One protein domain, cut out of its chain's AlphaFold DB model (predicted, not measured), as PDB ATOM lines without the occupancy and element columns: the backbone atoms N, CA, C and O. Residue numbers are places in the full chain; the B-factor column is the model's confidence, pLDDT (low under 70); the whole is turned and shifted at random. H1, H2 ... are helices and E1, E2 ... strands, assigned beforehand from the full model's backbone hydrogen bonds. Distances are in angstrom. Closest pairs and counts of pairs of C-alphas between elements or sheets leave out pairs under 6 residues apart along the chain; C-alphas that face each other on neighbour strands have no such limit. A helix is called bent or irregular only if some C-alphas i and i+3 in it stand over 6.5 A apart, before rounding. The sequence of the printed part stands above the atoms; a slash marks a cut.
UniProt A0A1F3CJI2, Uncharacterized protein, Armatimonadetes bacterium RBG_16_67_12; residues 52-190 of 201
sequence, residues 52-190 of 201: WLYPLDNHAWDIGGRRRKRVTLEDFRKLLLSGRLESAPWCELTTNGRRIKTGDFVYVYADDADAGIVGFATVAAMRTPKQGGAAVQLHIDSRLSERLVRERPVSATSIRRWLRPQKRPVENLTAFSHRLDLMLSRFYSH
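This is residues 52 to 190 of the 201 residues of an uncharacterized protein of Armatimonadetes bacterium RBG_16_67_12 (UniProt A0A1F3CJI2). A strongly twisted sheet of six strands, curled like part of a barrel, makes the core, and four helices gather round it: H1 over one face, H3 over the opposite face, H2 beside the strands next to E5, and H4 only grazing the sheet. The link between the long strands E5 and E6 and the far part of H4 lie at opposite ends of the longest distance. The printed part has 139 residues with four named helices and six named strands, in the order E1 E2 H1 E3 E4 E5 E6 H2 H3 H4; the sheet runs E1 E4 E5 E6 E3 E2 and is mixed. The class is mixed, helices and strands, and the whole is compact and rounded, with a radius of gyration of the C-alphas of 14.0 A and spans of 40 by 34 by 27 A.

E4, residues 105 to 110, E5, residues 116 to 127, and E6, residues 134 to 140, form a meander, each strand the antiparallel neighbour of the one before. E4 and E5 are a hairpin, with N 106 and O 121 2.8 A apart; E5 and E6 are another, with N 124 and O 137 2.8 A apart. E5 bends by 79 degrees at residue 124. E3, residues 90 to 93, is antiparallel to E6, with N 91 and O 136 2.8 A apart. E3 E4 E5 E6 are a Greek key, four strands in a row of which the last three are the meander and the first is the antiparallel neighbour of the fourth. The edge strand E2, residues 60 to 62, is antiparallel to E3, with N 62 and O 90 2.9 A apart. The other edge strand, E1, residues 52 to 55, is parallel to E4, with N 54 and O 107 2.8 A apart. Residues 52 to 53 of E1 also pair, antiparallel, with residues 171 to 172. H2, residues 142 to 151, stands at the sheet's level; its closest C-alphas to E5 are those of Ser 145 and Gly 119, 4.1 A apart. H1, residues 73 to 81, lies over E5 at a height over the sheet of 9.5 A and runs across the strands, at 69 degrees to E5 on the local plane. H1 and H2 touch at a steep tilt of 45 degrees, opposite ways, with the C-alphas of Leu 80 and Ser 142 the closest, 6.0 A apart. H3, residues 156 to 162, lies over E4 on the opposite face from H1, at a height over the sheet of 9.8 A. H4, residues 174 to 188, only grazes the sheet, with its residues 174 to 184. With residues 187 to 188 alone it only just touches H2, with 3 pairs of C-alphas within 8 A, the closest Phe 187 and Leu 144 at 6.8 A. H3 and H4 are close but not clearly touching. Every O i to N i+4 pair is within hydrogen-bond range in H1 and H2, against 2 of 3 in H3 and 7 of 11 in H4.

E1 begins at C-alpha 52, (35.240, -30.663, 25.639). E5 is the longest strand, 27.0 A from C-alpha 116 at (31.374, -18.020, 23.728) to C-alpha 127; E6 measures 18.4 A and E4 16.5 A. E1 is 9.9 A long, E3 9.8 A and E2 6.5 A. H1 measures 12.4 A, H2 14.1 A and H3 10.2 A. H4 measures 16.7 A and ends at C-alpha 188, (18.801, -29.388, 27.143); it is irregular, with C-alphas 175 and 178 7.9 A apart.

The two C-alphas farthest apart are those of Gln 131 and Arg 186, at 42.5 A. The printed part has no cut, and the links E3 to E4 and H3 to H4 are long. The mean pLDDT of the printed part is 83.3; residues 58 to 60, 64 to 67, 86 to 87, 129 to 132, 165 to 169 and 189 to 190 are under 70.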
ATOM      1  N   TRP A  52      34.112 -31.286  26.318       92.81
ATOM      2  CA  TRP A  52      35.240 -30.663  25.639       92.81
ATOM      3  C   TRP A  52      34.834 -29.323  25.047       92.81
ATOM      4  O   TRP A  52      33.713 -29.168  24.575       92.81
ATOM      5  N   LEU A  53      35.750 -28.366  25.059       91.69
ATOM      6  CA  LEU A  53      35.619 -27.093  24.370       91.69
ATOM      7  C   LEU A  53      36.472 -27.127  23.109       91.69
ATOM      8  O   LEU A  53      37.686 -27.328  23.195       91.69
ATOM      9  N   TYR A  54      35.840 -26.921  21.962       90.19
ATOM     10  CA  TYR A  54      36.494 -26.905  20.664       90.19
ATOM     11  C   TYR A  54      36.380 -25.508  20.034       90.19
ATOM     12  O   TYR A  54      35.269 -25.086  19.713       90.19
ATOM     13  N   PRO A  55      37.490 -24.772  19.862       87.44
ATOM     14  CA  PRO A  55      37.488 -23.455  19.248       87.44
ATOM     15  C   PRO A  55      37.216 -23.563  17.748       87.44
ATOM     16  O   PRO A  55      37.813 -24.366  17.032       87.44
ATOM     17  N   LEU A  56      36.299 -22.729  17.282       85.44
ATOM     18  CA  LEU A  56      35.821 -22.682  15.911       85.44
ATOM     19  C   LEU A  56      36.895 -22.149  14.953       85.44
ATOM     20  O   LEU A  56      37.065 -22.662  13.850       85.44
ATOM     21  N   ASP A  57      37.641 -21.146  15.405       72.31
ATOM     22  CA  ASP A  57      38.528 -20.311  14.606       72.31
ATOM     23  C   ASP A  57      39.986 -20.788  14.591       72.31
ATOM     24  O   ASP A  57      40.757 -20.338  13.750       72.31
ATOM     25  N   ASN A  58      40.381 -21.705  15.468       64.25
ATOM     26  CA  ASN A  58      41.768 -22.178  15.546       64.25
ATOM     27  C   ASN A  58      42.035 -23.465  14.758       64.25
ATOM     28  O   ASN A  58      43.186 -23.894  14.684       64.25
ATOM     29  N   HIS A  59      41.004 -24.063  14.152       66.50
ATOM     30  CA  HIS A  59      41.119 -25.368  13.503       66.50
ATOM     31  C   HIS A  59      40.488 -25.426  12.130       66.50
ATOM     32  O   HIS A  59      39.520 -24.732  11.817       66.50
ATOM     33  N   ALA A  60      41.034 -26.325  11.319       68.88
ATOM     34  CA  ALA A  60      40.436 -26.678  10.059       68.88
ATOM     35  C   ALA A  60      39.253 -27.626  10.255       68.88
ATOM     36  O   ALA A  60      39.364 -28.659  10.919       68.88
ATOM     37  N   TRP A  61      38.145 -27.286   9.605       79.81
ATOM     38  CA  TRP A  61      36.999 -28.168   9.455       79.81
ATOM     39  C   TRP A  61      37.032 -28.770   8.053       79.81
ATOM     40  O   TRP A  61      37.187 -28.049   7.061       79.81
ATOM     41  N   ASP A  62      36.888 -30.087   7.974       80.12
ATOM     42  CA  ASP A  62      36.562 -30.779   6.731       80.12
ATOM     43  C   ASP A  62      35.049 -31.007   6.693       80.12
ATOM     44  O   ASP A  62      34.500 -31.859   7.399       80.12
ATOM     45  N   ILE A  63      34.379 -30.182   5.891       75.31
ATOM     46  CA  ILE A  63      32.933 -30.208   5.689       75.31
ATOM     47  C   ILE A  63      32.677 -30.802   4.304       75.31
ATOM     48  O   ILE A  63      32.955 -30.166   3.284       75.31
ATOM     49  N   GLY A  64      32.144 -32.022   4.271       66.44
ATOM     50  CA  GLY A  64      31.779 -32.705   3.028       66.44
ATOM     51  C   GLY A  64      32.968 -33.140   2.164       66.44
ATOM     52  O   GLY A  64      32.852 -33.122   0.941       66.44
ATOM     53  N   GLY A  65      34.113 -33.486   2.765       65.12
ATOM     54  CA  GLY A  65      35.301 -33.972   2.047       65.12
ATOM     55  C   GLY A  65      36.058 -32.875   1.293       65.12
ATOM     56  O   GLY A  65      36.803 -33.161   0.354       65.12
ATOM     57  N   ARG A  66      35.828 -31.605   1.645       64.12
ATOM     58  CA  ARG A  66      36.442 -30.442   0.992       64.12
ATOM     59  C   ARG A  66      37.691 -29.994   1.742       64.12
ATOM     60  O   ARG A  66      37.896 -30.301   2.912       64.12
ATOM     61  N   ARG A  67      38.528 -29.204   1.058       66.25
ATOM     62  CA  ARG A  67      39.758 -28.644   1.629       66.25
ATOM     63  C   ARG A  67      39.467 -27.959   2.970       66.25
ATOM     64  O   ARG A  67      38.675 -27.021   3.033       66.25
ATOM     65  N   ARG A  68      40.181 -28.428   3.991       70.88
ATOM     66  CA  ARG A  68      40.341 -27.856   5.329       70.88
ATOM     67  C   ARG A  68      40.330 -26.325   5.302       70.88
ATOM     68  O   ARG A  68      41.223 -25.716   4.710       70.88
ATOM     69  N   LYS A  69      39.325 -25.713   5.935       72.75
ATOM     70  CA  LYS A  69      39.196 -24.253   6.061       72.75
ATOM     71  C   LYS A  69      38.960 -23.838   7.508       72.75
ATOM     72  O   LYS A  69      38.311 -24.556   8.266       72.75
ATOM     73  N   ARG A  70      39.478 -22.656   7.850       78.00
ATOM     74  CA  ARG A  70      39.091 -21.919   9.055       78.00
ATOM     75  C   ARG A  70      37.618 -21.536   8.921       78.00
ATOM     76  O   ARG A  70      37.219 -21.059   7.860       78.00
ATOM     77  N   VAL A  71      36.837 -21.770   9.968       83.56
ATOM     78  CA  VAL A  71      35.403 -21.463  10.003       83.56
ATOM     79  C   VAL A  71      35.209 -20.267  10.928       83.56
ATOM     80  O   VAL A  71      35.662 -20.286  12.069       83.56
ATOM     81  N   THR A  72      34.586 -19.200  10.435       87.44
ATOM     82  CA  THR A  72      34.180 -18.066  11.278       87.44
ATOM     83  C   THR A  72      32.832 -18.345  11.946       87.44
ATOM     84  O   THR A  72      32.112 -19.269  11.556       87.44
ATOM     85  N   LEU A  73      32.443 -17.533  12.933       89.19
ATOM     86  CA  LEU A  73      31.107 -17.632  13.532       89.19
ATOM     87  C   LEU A  73      29.996 -17.460  12.484       89.19
ATOM     88  O   LEU A  73      28.984 -18.164  12.518       89.19
ATOM     89  N   GLU A  74      30.194 -16.550  11.531       89.62
ATOM     90  CA  GLU A  74      29.246 -16.326  10.444       89.62
ATOM     91  C   GLU A  74      29.164 -17.538   9.504       89.62
ATOM     92  O   GLU A  74      28.063 -17.970   9.156       89.62
ATOM     93  N   ASP A  75      30.304 -18.137   9.148       88.94
ATOM     94  CA  ASP A  75      30.336 -19.363   8.344       88.94
ATOM     95  C   ASP A  75      29.608 -20.501   9.053       88.94
ATOM     96  O   ASP A  75      28.764 -21.164   8.453       88.94
ATOM     97  N   PHE A  76      29.878 -20.698  10.346       89.75
ATOM     98  CA  PHE A  76      29.208 -21.716  11.149       89.75
ATOM     99  C   PHE A  76      27.690 -21.520  11.150       89.75
ATOM    100  O   PHE A  76      26.943 -22.472  10.929       89.75
ATOM    101  N   ARG A  77      27.218 -20.275  11.297       90.69
ATOM    102  CA  ARG A  77      25.790 -19.947  11.204       90.69
ATOM    103  C   ARG A  77      25.214 -20.276   9.825       90.69
ATOM    104  O   ARG A  77      24.159 -20.901   9.748       90.69
ATOM    105  N   LYS A  78      25.892 -19.901   8.736       90.00
ATOM    106  CA  LYS A  78      25.464 -20.232   7.361       90.00
ATOM    107  C   LYS A  78      25.399 -21.746   7.142       90.00
ATOM    108  O   LYS A  78      24.485 -22.246   6.489       90.00
ATOM    109  N   LEU A  79      26.352 -22.486   7.700       88.44
ATOM    110  CA  LEU A  79      26.425 -23.939   7.592       88.44
ATOM    111  C   LEU A  79      25.327 -24.648   8.404       88.44
ATOM    112  O   LEU A  79      24.765 -25.623   7.910       88.44
ATOM    113  N   LEU A  80      24.977 -24.131   9.589       88.94
ATOM    114  CA  LEU A  80      23.822 -24.598  10.368       88.94
ATOM    115  C   LEU A  80      22.518 -24.391   9.593       88.94
ATOM    116  O   LEU A  80      21.765 -25.337   9.395       88.94
ATOM    117  N   LEU A  81      22.284 -23.167   9.105       87.50
ATOM    118  CA  LEU A  81      21.041 -22.800   8.414       87.50
ATOM    119  C   LEU A  81      20.856 -23.525   7.076       87.50
ATOM    120  O   LEU A  81      19.732 -23.745   6.645       87.50
ATOM    121  N   SER A  82      21.953 -23.893   6.413       87.31
ATOM    122  CA  SER A  82      21.911 -24.637   5.149       87.31
ATOM    123  C   SER A  82      21.851 -26.159   5.318       87.31
ATOM    124  O   SER A  82      21.864 -26.861   4.309       87.31
ATOM    125  N   GLY A  83      21.857 -26.687   6.551       82.50
ATOM    126  CA  GLY A  83      21.883 -28.132   6.825       82.50
ATOM    127  C   GLY A  83      23.209 -28.824   6.478       82.50
ATOM    128  O   GLY A  83      23.369 -30.027   6.664       82.50
ATOM    129  N   ARG A  84      24.225 -28.085   6.015       79.25
ATOM    130  CA  ARG A  84      25.510 -28.652   5.561       79.25
ATOM    131  C   ARG A  84      26.385 -29.210   6.688       79.25
ATOM    132  O   ARG A  84      27.401 -29.840   6.405       79.25
ATOM    133  N   LEU A  85      26.016 -28.988   7.953       76.69
ATOM    134  CA  LEU A  85      26.682 -29.586   9.120       76.69
ATOM    135  C   LEU A  85      26.152 -30.975   9.487       76.69
ATOM    136  O   LEU A  85      26.784 -31.656  10.293       76.69
ATOM    137  N   GLU A  86      25.065 -31.435   8.860       68.00
ATOM    138  CA  GLU A  86      24.552 -32.801   9.049       68.00
ATOM    139  C   GLU A  86      25.534 -33.864   8.542       68.00
ATOM    140  O   GLU A  86      25.532 -34.998   9.010       68.00
ATOM    141  N   SER A  87      26.456 -33.486   7.651       65.94
ATOM    142  CA  SER A  87      27.495 -34.370   7.111       65.94
ATOM    143  C   SER A  87      28.595 -34.752   8.115       65.94
ATOM    144  O   SER A  87      29.578 -35.372   7.717       65.94
ATOM    145  N   ALA A  88      28.444 -34.382   9.392       75.38
ATOM    146  CA  ALA A  88      29.330 -34.707  10.504       75.38
ATOM    147  C   ALA A  88      30.817 -34.402  10.210       75.38
ATOM    148  O   ALA A  88      31.575 -35.305   9.836       75.38
ATOM    149  N   PRO A  89      31.248 -33.131  10.336       81.31
ATOM    150  CA  PRO A  89      32.568 -32.696   9.894       81.31
ATOM    151  C   PRO A  89      33.704 -33.387  10.650       81.31
ATOM    152  O   PRO A  89      33.596 -33.681  11.846       81.31
ATOM    153  N   TRP A  90      34.827 -33.582   9.955       86.19
ATOM    154  CA  TRP A  90      36.079 -33.972  10.599       86.19
ATOM    155  C   TRP A  90      36.803 -32.732  11.118       86.19
ATOM    156  O   TRP A  90      37.051 -31.776  10.383       86.19
ATOM    157  N   CYS A  91      37.138 -32.780  12.401       85.44
ATOM    158  CA  CYS A  91      37.759 -31.711  13.166       85.44
ATOM    159  C   CYS A  91      39.107 -32.190  13.706       85.44
ATOM    160  O   CYS A  91      39.195 -33.260  14.316       85.44
ATOM    161  N   GLU A  92      40.167 -31.426  13.466       83.56
ATOM    162  CA  GLU A  92      41.505 -31.770  13.944       83.56
ATOM    163  C   GLU A  92      41.681 -31.488  15.436       83.56
ATOM    164  O   GLU A  92      41.289 -30.453  15.960       83.56
ATOM    165  N   LEU A  93      42.352 -32.408  16.120       78.00
ATOM    166  CA  LEU A  93      42.763 -32.290  17.508       78.00
ATOM    167  C   LEU A  93      44.285 -32.249  17.563       78.00
ATOM    168  O   LEU A  93      44.974 -33.275  17.538       78.00
ATOM    169  N   THR A  94      44.815 -31.041  17.687       70.69
ATOM    170  CA  THR A  94      46.251 -30.802  17.873       70.69
ATOM    171  C   THR A  94      46.700 -31.049  19.319       70.69
ATOM    172  O   THR A  94      47.882 -31.259  19.572       70.69
ATOM    173  N   THR A  95      45.769 -31.121  20.281       74.94
ATOM    174  CA  THR A  95      46.023 -31.556  21.669       74.94
ATOM    175  C   THR A  95      44.872 -32.406  22.208       74.94
ATOM    176  O   THR A  95      43.793 -32.437  21.626       74.94
ATOM    177  N   ASN A  96      45.100 -33.132  23.310       77.19
ATOM    178  CA  ASN A  96      44.095 -33.958  24.004       77.19
ATOM    179  C   ASN A  96      43.429 -35.080  23.173       77.19
ATOM    180  O   ASN A  96      42.582 -35.796  23.701       77.19
ATOM    181  N   GLY A  97      43.885 -35.332  21.941       76.38
ATOM    182  CA  GLY A  97      43.356 -36.372  21.052       76.38
ATOM    183  C   GLY A  97      43.327 -37.792  21.631       76.38
ATOM    184  O   GLY A  97      42.482 -38.589  21.256       76.38
ATOM    185  N   ARG A  98      44.215 -38.111  22.584       79.69
ATOM    186  CA  ARG A  98      44.237 -39.417  23.276       79.69
ATOM    187  C   ARG A  98      43.199 -39.546  24.399       79.69
ATOM    188  O   ARG A  98      43.019 -40.640  24.924       79.69
ATOM    189  N   ARG A  99      42.610 -38.432  24.845       85.62
ATOM    190  CA  ARG A  99      41.704 -38.375  26.005       85.62
ATOM    191  C   ARG A  99      40.239 -38.277  25.606       85.62
ATOM    192  O   ARG A  99      39.399 -38.760  26.356       85.62
ATOM    193  N   ILE A 100      39.961 -37.641  24.473       88.25
ATOM    194  CA  ILE A 100      38.622 -37.602  23.897       88.25
ATOM    195  C   ILE A 100      38.211 -39.004  23.438       88.25
ATOM    196  O   ILE A 100      39.059 -39.810  23.043       88.25
ATOM    197  N   LYS A 101      36.919 -39.308  23.521       90.38
ATOM    198  CA  LYS A 101      36.355 -40.600  23.129       90.38
ATOM    199  C   LYS A 101      35.046 -40.419  22.375       90.38
ATOM    200  O   LYS A 101      34.353 -39.420  22.543       90.38
ATOM    201  N   THR A 102      34.676 -41.422  21.582       90.94
ATOM    202  CA  THR A 102      33.326 -41.526  21.012       90.94
ATOM    203  C   THR A 102      32.272 -41.436  22.116       90.94
ATOM    204  O   THR A 102      32.394 -42.090  23.150       90.94
ATOM    205  N   GLY A 103      31.237 -40.629  21.883       89.88
ATOM    206  CA  GLY A 103      30.171 -40.345  22.842       89.88
ATOM    207  C   GLY A 103      30.435 -39.158  23.772       89.88
ATOM    208  O   GLY A 103      29.497 -38.717  24.435       89.88
ATOM    209  N   ASP A 104      31.652 -38.607  23.802       91.88
ATOM    210  CA  ASP A 104      31.924 -37.375  24.543       91.88
ATOM    211  C   ASP A 104      31.169 -36.177  23.952       91.88
ATOM    212  O   ASP A 104      30.861 -36.122  22.755       91.88
ATOM    213  N   PHE A 105      30.902 -35.190  24.805       93.12
ATOM    214  CA  PHE A 105      30.254 -33.941  24.422       93.12
ATOM    215  C   PHE A 105      31.289 -32.904  24.017       93.12
ATOM    216  O   PHE A 105      32.302 -32.716  24.694       93.12
ATOM    217  N   VAL A 106      31.000 -32.189  22.937       92.50
ATOM    218  CA  VAL A 106      31.846 -31.127  22.404       92.50
ATOM    219  C   VAL A 106      31.023 -29.852  22.291       92.50
ATOM    220  O   VAL A 106      29.995 -29.808  21.623       92.50
ATOM    221  N   TYR A 107      31.496 -28.801  22.942       93.69
ATOM    222  CA  TYR A 107      30.970 -27.451  22.836       93.69
ATOM    223  C   TYR A 107      31.819 -26.676  21.841       93.69
ATOM    224  O   TYR A 107      33.031 -26.553  22.020       93.69
ATOM    225  N   VAL A 108      31.181 -26.151  20.802       92.56
ATOM    226  CA  VAL A 108      31.843 -25.306  19.806       92.56
ATOM    227  C   VAL A 108      31.953 -23.896  20.376       92.56
ATOM    228  O   VAL A 108      30.954 -23.322  20.814       92.56
ATOM    229  N   TYR A 109      33.168 -23.360  20.388       91.81
ATOM    230  CA  TYR A 109      33.534 -22.098  21.020       91.81
ATOM    231  C   TYR A 109      33.961 -21.066  19.989       91.81
ATOM    232  O   TYR A 109      34.812 -21.352  19.155       91.81
ATOM    233  N   ALA A 110      33.423 -19.857  20.077       90.12
ATOM    234  CA  ALA A 110      33.867 -18.720  19.292       90.12
ATOM    235  C   ALA A 110      34.283 -17.584  20.227       90.12
ATOM    236  O   ALA A 110      33.533 -17.184  21.117       90.12
ATOM    237  N   ASP A 111      35.485 -17.064  20.008       86.19
ATOM    238  CA  ASP A 111      36.022 -15.947  20.783       86.19
ATOM    239  C   ASP A 111      35.586 -14.578  20.235       86.19
ATOM    240  O   ASP A 111      35.604 -13.570  20.940       86.19
ATOM    241  N   ASP A 112      35.163 -14.565  18.969       83.56
ATOM    242  CA  ASP A 112      34.717 -13.384  18.244       83.56
ATOM    243  C   ASP A 112      33.525 -12.707  18.936       83.56
ATOM    244  O   ASP A 112      32.540 -13.363  19.287       83.56
ATOM    245  N   ALA A 113      33.628 -11.391  19.138       83.81
ATOM    246  CA  ALA A 113      32.615 -10.551  19.775       83.81
ATOM    247  C   ALA A 113      32.018 -11.142  21.076       83.81
ATOM    248  O   ALA A 113      30.811 -11.051  21.309       83.81
ATOM    249  N   ASP A 114      32.853 -11.784  21.903       87.81
ATOM    250  CA  ASP A 114      32.472 -12.445  23.166       87.81
ATOM    251  C   ASP A 114      31.413 -13.563  23.016       87.81
ATOM    252  O   ASP A 114      30.706 -13.899  23.970       87.81
ATOM    253  N   ALA A 115      31.295 -14.171  21.827       89.81
ATOM    254  CA  ALA A 115      30.205 -15.094  21.499       89.81
ATOM    255  C   ALA A 115      30.132 -16.339  22.404       89.81
ATOM    256  O   ALA A 115      29.034 -16.771  22.753       89.81
ATOM    257  N   GLY A 116      31.279 -16.898  22.799       92.88
ATOM    258  CA  GLY A 116      31.374 -18.020  23.728       92.88
ATOM    259  C   GLY A 116      30.915 -19.351  23.137       92.88
ATOM    260  O   GLY A 116      31.399 -19.755  22.081       92.88
ATOM    261  N   ILE A 117      30.040 -20.085  23.831       94.69
ATOM    262  CA  ILE A 117      29.534 -21.377  23.335       94.69
ATOM    263  C   ILE A 117      28.438 -21.131  22.301       94.69
ATOM    264  O   ILE A 117      27.349 -20.660  22.625       94.69
ATOM    265  N   VAL A 118      28.719 -21.537  21.067       93.94
ATOM    266  CA  VAL A 118      27.863 -21.305  19.897       93.94
ATOM    267  C   VAL A 118      27.354 -22.596  19.264       93.94
ATOM    268  O   VAL A 118      26.502 -22.550  18.388       93.94
ATOM    269  N   GLY A 119      27.830 -23.759  19.702       93.38
ATOM    270  CA  GLY A 119      27.371 -25.032  19.161       93.38
ATOM    271  C   GLY A 119      27.545 -26.189  20.124       93.38
ATOM    272  O   GLY A 119      28.301 -26.114  21.095       93.38
ATOM    273  N   PHE A 120      26.839 -27.272  19.828       93.12
ATOM    274  CA  PHE A 120      26.906 -28.522  20.564       93.12
ATOM    275  C   PHE A 120      27.037 -29.694  19.597       93.12
ATOM    276  O   PHE A 120      26.348 -29.763  18.578       93.12
ATOM    277  N   ALA A 121      27.915 -30.626  19.941       92.44
ATOM    278  CA  ALA A 121      28.166 -31.824  19.173       92.44
ATOM    279  C   ALA A 121      28.451 -33.018  20.082       92.44
ATOM    280  O   ALA A 121      28.833 -32.878  21.245       92.44
ATOM    281  N   THR A 122      28.345 -34.205  19.499       91.94
ATOM    282  CA  THR A 122      28.847 -35.445  20.093       91.94
ATOM    283  C   THR A 122      29.942 -36.031  19.216       91.94
ATOM    284  O   THR A 122      29.906 -35.909  17.990       91.94
ATOM    285  N   VAL A 123      30.943 -36.659  19.830       91.00
ATOM    286  CA  VAL A 123      31.987 -37.356  19.072       91.00
ATOM    287  C   VAL A 123      31.395 -38.636  18.490       91.00
ATOM    288  O   VAL A 123      31.090 -39.571  19.229       91.00
ATOM    289  N   ALA A 124      31.254 -38.690  17.169       90.44
ATOM    290  CA  ALA A 124      30.727 -39.849  16.456       90.44
ATOM    291  C   ALA A 124      31.822 -40.887  16.177       90.44
ATOM    292  O   ALA A 124      31.633 -42.084  16.389       90.44
ATOM    293  N   ALA A 125      32.996 -40.428  15.745       89.12
ATOM    294  CA  ALA A 125      34.119 -41.289  15.394       89.12
ATOM    295  C   ALA A 125      35.457 -40.591  15.646       89.12
ATOM    296  O   ALA A 125      35.524 -39.368  15.779       89.12
ATOM    297  N   MET A 126      36.535 -41.374  15.685       89.19
ATOM    298  CA  MET A 126      37.896 -40.867  15.841       89.19
ATOM    299  C   MET A 126      38.828 -41.483  14.801       89.19
ATOM    300  O   MET A 126      38.701 -42.655  14.449       89.19
ATOM    301  N   ARG A 127      39.798 -40.696  14.341       87.31
ATOM    302  CA  ARG A 127      40.914 -41.130  13.501       87.31
ATOM    303  C   ARG A 127      42.214 -40.714  14.167       87.31
ATOM    304  O   ARG A 127      42.399 -39.551  14.507       87.31
ATOM    305  N   THR A 128      43.135 -41.655  14.310       77.25
ATOM    306  CA  THR A 128      44.502 -41.400  14.782       77.25
ATOM    307  C   THR A 128      45.480 -41.842  13.698       77.25
ATOM    308  O   THR A 128      45.881 -43.010  13.683       77.25
ATOM    309  N   PRO A 129      45.815 -40.972  12.730       65.94
ATOM    310  CA  PRO A 129      46.834 -41.271  11.732       65.94
ATOM    311  C   PRO A 129      48.186 -41.617  12.373       65.94
ATOM    312  O   PRO A 129      48.575 -41.069  13.404       65.94
ATOM    313  N   LYS A 130      48.930 -42.521  11.719       57.59
ATOM    314  CA  LYS A 130      50.237 -43.019  12.186       57.59
ATOM    315  C   LYS A 130      51.312 -41.926  12.321       57.59
ATOM    316  O   LYS A 130      52.260 -42.129  13.067       57.59
ATOM    317  N   GLN A 131      51.170 -40.789  11.630       57.16
ATOM    318  CA  GLN A 131      52.164 -39.701  11.575       57.16
ATOM    319  C   GLN A 131      51.773 -38.425  12.350       57.16
ATOM    320  O   GLN A 131      52.370 -37.374  12.151       57.16
ATOM    321  N   GLY A 132      50.830 -38.523  13.292       59.38
ATOM    322  CA  GLY A 132      50.549 -37.452  14.254       59.38
ATOM    323  C   GLY A 132      49.263 -36.668  13.983       59.38
ATOM    324  O   GLY A 132      48.812 -36.533  12.850       59.38
ATOM    325  N   GLY A 133      48.669 -36.176  15.074       70.75
ATOM    326  CA  GLY A 133      47.340 -35.561  15.111       70.75
ATOM    327  C   GLY A 133      46.234 -36.597  15.325       70.75
ATOM    328  O   GLY A 133      46.294 -37.697  14.784       70.75
ATOM    329  N   ALA A 134      45.230 -36.276  16.139       82.00
ATOM    330  CA  ALA A 134      43.965 -37.011  16.125       82.00
ATOM    331  C   ALA A 134      42.931 -36.163  15.385       82.00
ATOM    332  O   ALA A 134      43.027 -34.943  15.387       82.00
ATOM    333  N   ALA A 135      41.947 -36.785  14.757       86.56
ATOM    334  CA  ALA A 135      40.782 -36.095  14.229       86.56
ATOM    335  C   ALA A 135      39.527 -36.746  14.796       86.56
ATOM    336  O   ALA A 135      39.477 -37.966  14.972       86.56
ATOM    337  N   VAL A 136      38.517 -35.934  15.075       88.38
ATOM    338  CA  VAL A 136      37.207 -36.396  15.523       88.38
ATOM    339  C   VAL A 136      36.160 -36.040  14.499       88.38
ATOM    340  O   VAL A 136      36.169 -34.949  13.935       88.38
ATOM    341  N   GLN A 137      35.254 -36.974  14.274       90.50
ATOM    342  CA  GLN A 137      34.034 -36.709  13.547       90.50
ATOM    343  C   GLN A 137      32.996 -36.210  14.545       90.50
ATOM    344  O   GLN A 137      32.699 -36.902  15.524       90.50
ATOM    345  N   LEU A 138      32.467 -35.014  14.312       90.25
ATOM    346  CA  LEU A 138      31.484 -34.399  15.196       90.25
ATOM    347  C   LEU A 138      30.089 -34.543  14.604       90.25
ATOM    348  O   LEU A 138      29.830 -34.053  13.513       90.25
ATOM    349  N   HIS A 139      29.176 -35.163  15.342       91.69
ATOM    350  CA  HIS A 139      27.756 -35.088  15.036       91.69
ATOM    351  C   HIS A 139      27.182 -33.842  15.714       91.69
ATOM    352  O   HIS A 139      27.023 -33.813  16.938       91.69
ATOM    353  N   ILE A 140      26.958 -32.796  14.918       90.75
ATOM    354  CA  ILE A 140      26.467 -31.493  15.373       90.75
ATOM    355  C   ILE A 140      24.960 -31.582  15.609       90.75
ATOM    356  O   ILE A 140      24.213 -31.963  14.713       90.75
ATOM    357  N   ASP A 141      24.504 -31.183  16.796       90.69
ATOM    358  CA  ASP A 141      23.077 -30.986  17.041       90.69
ATOM    359  C   ASP A 141      22.682 -29.628  16.462       90.69
ATOM    360  O   ASP A 141      22.897 -28.585  17.090       90.69
ATOM    361  N   SER A 142      22.152 -29.631  15.238       89.31
ATOM    362  CA  SER A 142      21.804 -28.407  14.514       89.31
ATOM    363  C   SER A 142      20.776 -27.563  15.269       89.31
ATOM    364  O   SER A 142      20.941 -26.349  15.368       89.31
ATOM    365  N   ARG A 143      19.760 -28.192  15.876       88.81
ATOM    366  CA  ARG A 143      18.672 -27.487  16.573       88.81
ATOM    367  C   ARG A 143      19.166 -26.817  17.852       88.81
ATOM    368  O   ARG A 143      18.820 -25.667  18.128       88.81
ATOM    369  N   LEU A 144      19.968 -27.522  18.648       90.06
ATOM    370  CA  LEU A 144      20.582 -26.951  19.842       90.06
ATOM    371  C   LEU A 144      21.600 -25.873  19.462       90.06
ATOM    372  O   LEU A 144      21.578 -24.787  20.040       90.06
ATOM    373  N   SER A 145      22.447 -26.137  18.469       92.62
ATOM    374  CA  SER A 145      23.467 -25.187  18.018       92.62
ATOM    375  C   SER A 145      22.851 -23.899  17.478       92.62
ATOM    376  O   SER A 145      23.302 -22.821  17.843       92.62
ATOM    377  N   GLU A 146      21.763 -23.966  16.709       91.81
ATOM    378  CA  GLU A 146      21.047 -22.774  16.238       91.81
ATOM    379  C   GLU A 146      20.562 -21.898  17.405       91.81
ATOM    380  O   GLU A 146      20.746 -20.676  17.404       91.81
ATOM    381  N   ARG A 147      20.003 -22.519  18.453       91.88
ATOM    382  CA  ARG A 147      19.592 -21.798  19.666       91.88
ATOM    383  C   ARG A 147      20.781 -21.180  20.397       91.88
ATOM    384  O   ARG A 147      20.665 -20.052  20.866       91.88
ATOM    385  N   LEU A 148      21.910 -21.887  20.486       93.19
ATOM    386  CA  LEU A 148      23.131 -21.383  21.124       93.19
ATOM    387  C   LEU A 148      23.712 -20.182  20.367       93.19
ATOM    388  O   LEU A 148      24.023 -19.175  20.997       93.19
ATOM    389  N   VAL A 149      23.774 -20.236  19.031       92.62
ATOM    390  CA  VAL A 149      24.198 -19.096  18.194       92.62
ATOM    391  C   VAL A 149      23.306 -17.875  18.422       92.62
ATOM    392  O   VAL A 149      23.811 -16.752  18.500       92.62
ATOM    393  N   ARG A 150      21.986 -18.083  18.506       91.00
ATOM    394  CA  ARG A 150      20.999 -17.003  18.629       91.00
ATOM    395  C   ARG A 150      20.975 -16.375  20.020       91.00
ATOM    396  O   ARG A 150      20.916 -15.158  20.130       91.00
ATOM    397  N   GLU A 151      20.969 -17.197  21.064       91.31
ATOM    398  CA  GLU A 151      20.732 -16.743  22.440       91.31
ATOM    399  C   GLU A 151      22.021 -16.519  23.241       91.31
ATOM    400  O   GLU A 151      21.960 -15.876  24.284       91.31
ATOM    401  N   ARG A 152      23.161 -17.059  22.780       89.25
ATOM    402  CA  ARG A 152      24.501 -16.931  23.391       89.25
ATOM    403  C   ARG A 152      24.493 -17.020  24.927       89.25
ATOM    404  O   ARG A 152      24.949 -16.105  25.611       89.25
ATOM    405  N   PRO A 153      23.980 -18.121  25.505       89.44
ATOM    406  CA  PRO A 153      23.774 -18.220  26.951       89.44
ATOM    407  C   PRO A 153      25.072 -18.291  27.763       89.44
ATOM    408  O   PRO A 153      25.046 -18.088  28.975       89.44
ATOM    409  N   VAL A 154      26.200 -18.614  27.126       91.94
ATOM    410  CA  VAL A 154      27.509 -18.737  27.772       91.94
ATOM    411  C   VAL A 154      28.517 -17.924  26.972       91.94
ATOM    412  O   VAL A 154      28.931 -18.363  25.903       91.94
ATOM    413  N   SER A 155      28.919 -16.762  27.492       92.38
ATOM    414  CA  SER A 155      29.868 -15.864  26.821       92.38
ATOM    415  C   SER A 155      31.317 -16.351  26.892       92.38
ATOM    416  O   SER A 155      31.686 -17.125  27.787       92.38
ATOM    417  N   ALA A 156      32.170 -15.863  25.987       91.06
ATOM    418  CA  ALA A 156      33.595 -16.203  25.986       91.06
ATOM    419  C   ALA A 156      34.281 -15.758  27.288       91.06
ATOM    420  O   ALA A 156      35.051 -16.509  27.886       91.06
ATOM    421  N   THR A 157      33.906 -14.593  27.809       91.00
ATOM    422  CA  THR A 157      34.342 -14.067  29.105       91.00
ATOM    423  C   THR A 157      34.014 -15.024  30.249       91.00
ATOM    424  O   THR A 157      34.849 -15.243  31.128       91.00
ATOM    425  N   SER A 158      32.832 -15.647  30.236       91.12
ATOM    426  CA  SER A 158      32.450 -16.639  31.251       91.12
ATOM    427  C   SER A 158      33.353 -17.873  31.194       91.12
ATOM    428  O   SER A 158      33.852 -18.314  32.228       91.12
ATOM    429  N   ILE A 159      33.628 -18.378  29.989       89.88
ATOM    430  CA  ILE A 159      34.518 -19.526  29.763       89.88
ATOM    431  C   ILE A 159      35.961 -19.225  30.187       89.88
ATOM    432  O   ILE A 159      36.592 -20.026  30.882       89.88
ATOM    433  N   ARG A 160      36.487 -18.054  29.814       88.44
ATOM    434  CA  ARG A 160      37.849 -17.607  30.147       88.44
ATOM    435  C   ARG A 160      38.068 -17.405  31.650       88.44
ATOM    436  O   ARG A 160      39.207 -17.422  32.094       88.44
ATOM    437  N   ARG A 161      37.011 -17.229  32.453       88.81
ATOM    438  CA  ARG A 161      37.124 -17.218  33.928       88.81
ATOM    439  C   ARG A 161      37.342 -18.611  34.516       88.81
ATOM    440  O   ARG A 161      37.821 -18.726  35.639       88.81
ATOM    441  N   TRP A 162      36.935 -19.662  33.809       87.81
ATOM    442  CA  TRP A 162      37.053 -21.045  34.278       87.81
ATOM    443  C   TRP A 162      38.370 -21.673  33.842       87.81
ATOM    444  O   TRP A 162      38.997 -22.425  34.584       87.81
ATOM    445  N   LEU A 163      38.792 -21.350  32.625       83.00
ATOM    446  CA  LEU A 163      40.024 -21.847  32.045       83.00
ATOM    447  C   LEU A 163      41.150 -20.849  32.312       83.00
ATOM    448  O   LEU A 163      40.967 -19.644  32.192       83.00
ATOM    449  N   ARG A 164      42.343 -21.342  32.660       73.31
ATOM    450  CA  ARG A 164      43.540 -20.485  32.676       73.31
ATOM    451  C   ARG A 164      43.747 -19.876  31.275       73.31
ATOM    452  O   ARG A 164      43.289 -20.497  30.315       73.31
ATOM    453  N   PRO A 165      44.437 -18.721  31.144       62.34
ATOM    454  CA  PRO A 165      44.679 -18.068  29.856       62.34
ATOM    455  C   PRO A 165      45.059 -19.097  28.788       62.34
ATOM    456  O   PRO A 165      46.064 -19.803  28.924       62.34
ATOM    457  N   GLN A 166      44.170 -19.263  27.807       56.62
ATOM    458  CA  GLN A 166      44.157 -20.439  26.946       56.62
ATOM    459  C   GLN A 166      45.379 -20.427  26.032       56.62
ATOM    460  O   GLN A 166      45.543 -19.545  25.197       56.62
ATOM    461  N   LYS A 167      46.238 -21.437  26.183       53.84
ATOM    462  CA  LYS A 167      47.287 -21.753  25.202       53.84
ATOM    463  C   LYS A 167      46.949 -22.995  24.383       53.84
ATOM    464  O   LYS A 167      47.725 -23.348  23.499       53.84
ATOM    465  N   ARG A 168      45.863 -23.714  24.712       61.72
ATOM    466  CA  ARG A 168      45.597 -25.035  24.138       61.72
ATOM    467  C   ARG A 168      44.400 -25.040  23.190       61.72
ATOM    468  O   ARG A 168      43.381 -24.422  23.472       61.72
ATOM    469  N   PRO A 169      44.515 -25.800  22.096       68.00
ATOM    470  CA  PRO A 169      43.523 -25.832  21.040       68.00
ATOM    471  C   PRO A 169      42.238 -26.598  21.353       68.00
ATOM    472  O   PRO A 169      41.298 -26.440  20.596       68.00
ATOM    473  N   VAL A 170      42.185 -27.454  22.378       84.25
ATOM    474  CA  VAL A 170      40.964 -28.164  22.809       84.25
ATOM    475  C   VAL A 170      41.047 -28.351  24.313       84.25
ATOM    476  O   VAL A 170      42.032 -28.911  24.798       84.25
ATOM    477  N   GLU A 171      40.032 -27.912  25.054       88.62
ATOM    478  CA  GLU A 171      40.074 -27.879  26.521       88.62
ATOM    479  C   GLU A 171      39.046 -28.812  27.155       88.62
ATOM    480  O   GLU A 171      37.962 -29.036  26.621       88.62
ATOM    481  N   ASN A 172      39.389 -29.377  28.311       89.56
ATOM    482  CA  ASN A 172      38.471 -30.226  29.059       89.56
ATOM    483  C   ASN A 172      37.609 -29.363  29.994       89.56
ATOM    484  O   ASN A 172      38.125 -28.684  30.879       89.56
ATOM    485  N   LEU A 173      36.293 -29.424  29.810       90.38
ATOM    486  CA  LEU A 173      35.284 -28.740  30.617       90.38
ATOM    487  C   LEU A 173      34.567 -29.663  31.606       90.38
ATOM    488  O   LEU A 173      33.624 -29.228  32.266       90.38
ATOM    489  N   THR A 174      34.990 -30.919  31.758       90.19
ATOM    490  CA  THR A 174      34.334 -31.877  32.659       90.19
ATOM    491  C   THR A 174      34.275 -31.350  34.099       90.19
ATOM    492  O   THR A 174      33.241 -31.487  34.751       90.19
ATOM    493  N   ALA A 175      35.321 -30.656  34.564       89.81
ATOM    494  CA  ALA A 175      35.353 -30.033  35.893       89.81
ATOM    495  C   ALA A 175      34.301 -28.920  36.081       89.81
ATOM    496  O   ALA A 175      33.900 -28.633  37.205       89.81
ATOM    497  N   PHE A 176      33.822 -28.321  34.988       90.44
ATOM    498  CA  PHE A 176      32.814 -27.257  34.982       90.44
ATOM    499  C   PHE A 176      31.438 -27.743  34.503       90.44
ATOM    500  O   PHE A 176      30.537 -26.929  34.303       90.44
ATOM    501  N   SER A 177      31.258 -29.062  34.345       87.56
ATOM    502  CA  SER A 177      30.031 -29.692  33.835       87.56
ATOM    503  C   SER A 177      28.768 -29.215  34.547       87.56
ATOM    504  O   SER A 177      27.847 -28.753  33.887       87.56
ATOM    505  N   HIS A 178      28.757 -29.224  35.880       85.19
ATOM    506  CA  HIS A 178      27.606 -28.770  36.661       85.19
ATOM    507  C   HIS A 178      27.234 -27.306  36.369       85.19
ATOM    508  O   HIS A 178      26.065 -26.966  36.214       85.19
ATOM    509  N   ARG A 179      28.232 -26.423  36.244       89.31
ATOM    510  CA  ARG A 179      27.999 -24.999  35.962       89.31
ATOM    511  C   ARG A 179      27.482 -24.780  34.542       89.31
ATOM    512  O   ARG A 179      26.563 -23.989  34.353       89.31
ATOM    513  N   LEU A 180      28.041 -25.502  33.570       88.81
ATOM    514  CA  LEU A 180      27.544 -25.518  32.193       88.81
ATOM    515  C   LEU A 180      26.102 -26.006  32.128       88.81
ATOM    516  O   LEU A 180      25.275 -25.367  31.485       88.81
ATOM    517  N   ASP A 181      25.795 -27.102  32.818       86.94
ATOM    518  CA  ASP A 181      24.462 -27.692  32.824       86.94
ATOM    519  C   ASP A 181      23.428 -26.714  33.405       86.94
ATOM    520  O   ASP A 181      22.334 -26.604  32.859       86.94
ATOM    521  N   LEU A 182      23.778 -25.931  34.435       87.25
ATOM    522  CA  LEU A 182      22.911 -24.864  34.951       87.25
ATOM    523  C   LEU A 182      22.642 -23.777  33.901       87.25
ATOM    524  O   LEU A 182      21.484 -23.427  33.669       87.25
ATOM    525  N   MET A 183      23.686 -23.282  33.230       88.88
ATOM    526  CA  MET A 183      23.561 -22.235  32.201       88.88
ATOM    527  C   MET A 183      22.802 -22.718  30.957       88.88
ATOM    528  O   MET A 183      22.118 -21.938  30.293       88.88
ATOM    529  N   LEU A 184      22.899 -24.011  30.647       87.88
ATOM    530  CA  LEU A 184      22.327 -24.632  29.452       87.88
ATOM    531  C   LEU A 184      21.054 -25.450  29.735       87.88
ATOM    532  O   LEU A 184      20.463 -26.018  28.816       87.88
ATOM    533  N   SER A 185      20.578 -25.477  30.979       84.94
ATOM    534  CA  SER A 185      19.435 -26.279  31.446       84.94
ATOM    535  C   SER A 185      18.166 -26.079  30.602       84.94
ATOM    536  O   SER A 185      17.525 -27.044  30.164       84.94
ATOM    537  N   ARG A 186      17.848 -24.822  30.266       82.88
ATOM    538  CA  ARG A 186      16.713 -24.443  29.400       82.88
ATOM    539  C   ARG A 186      16.879 -24.845  27.925       82.88
ATOM    540  O   ARG A 186      15.929 -24.788  27.141       82.88
ATOM    541  N   PHE A 187      18.087 -25.229  27.521       81.69
ATOM    542  CA  PHE A 187      18.389 -25.689  26.169       81.69
ATOM    543  C   PHE A 187      18.324 -27.215  26.073       81.69
ATOM    544  O   PHE A 187      17.752 -27.741  25.120       81.69
ATOM    545  N   TYR A 188      18.799 -27.923  27.101       70.94
ATOM    546  CA  TYR A 188      18.801 -29.388  27.143       70.94
ATOM    547  C   TYR A 188      17.437 -30.029  27.379       70.94
ATOM    548  O   TYR A 188      17.186 -31.125  26.875       70.94
ATOM    549  N   SER A 189      16.544 -29.348  28.103       59.25
ATOM    550  CA  SER A 189      15.198 -29.853  28.421       59.25
ATOM    551  C   SER A 189      14.364 -30.163  27.171       59.25
ATOM    552  O   SER A 189      13.462 -30.992  27.211       59.25
ATOM    553  N   HIS A 190      14.705 -29.542  26.040       49.22
ATOM    554  CA  HIS A 190      14.005 -29.708  24.770       49.22
ATOM    555  C   HIS A 190      14.634 -30.767  23.845       49.22
ATOM    556  O   HIS A 190      14.045 -31.115  22.828       49.22
TER     557      HIS A 190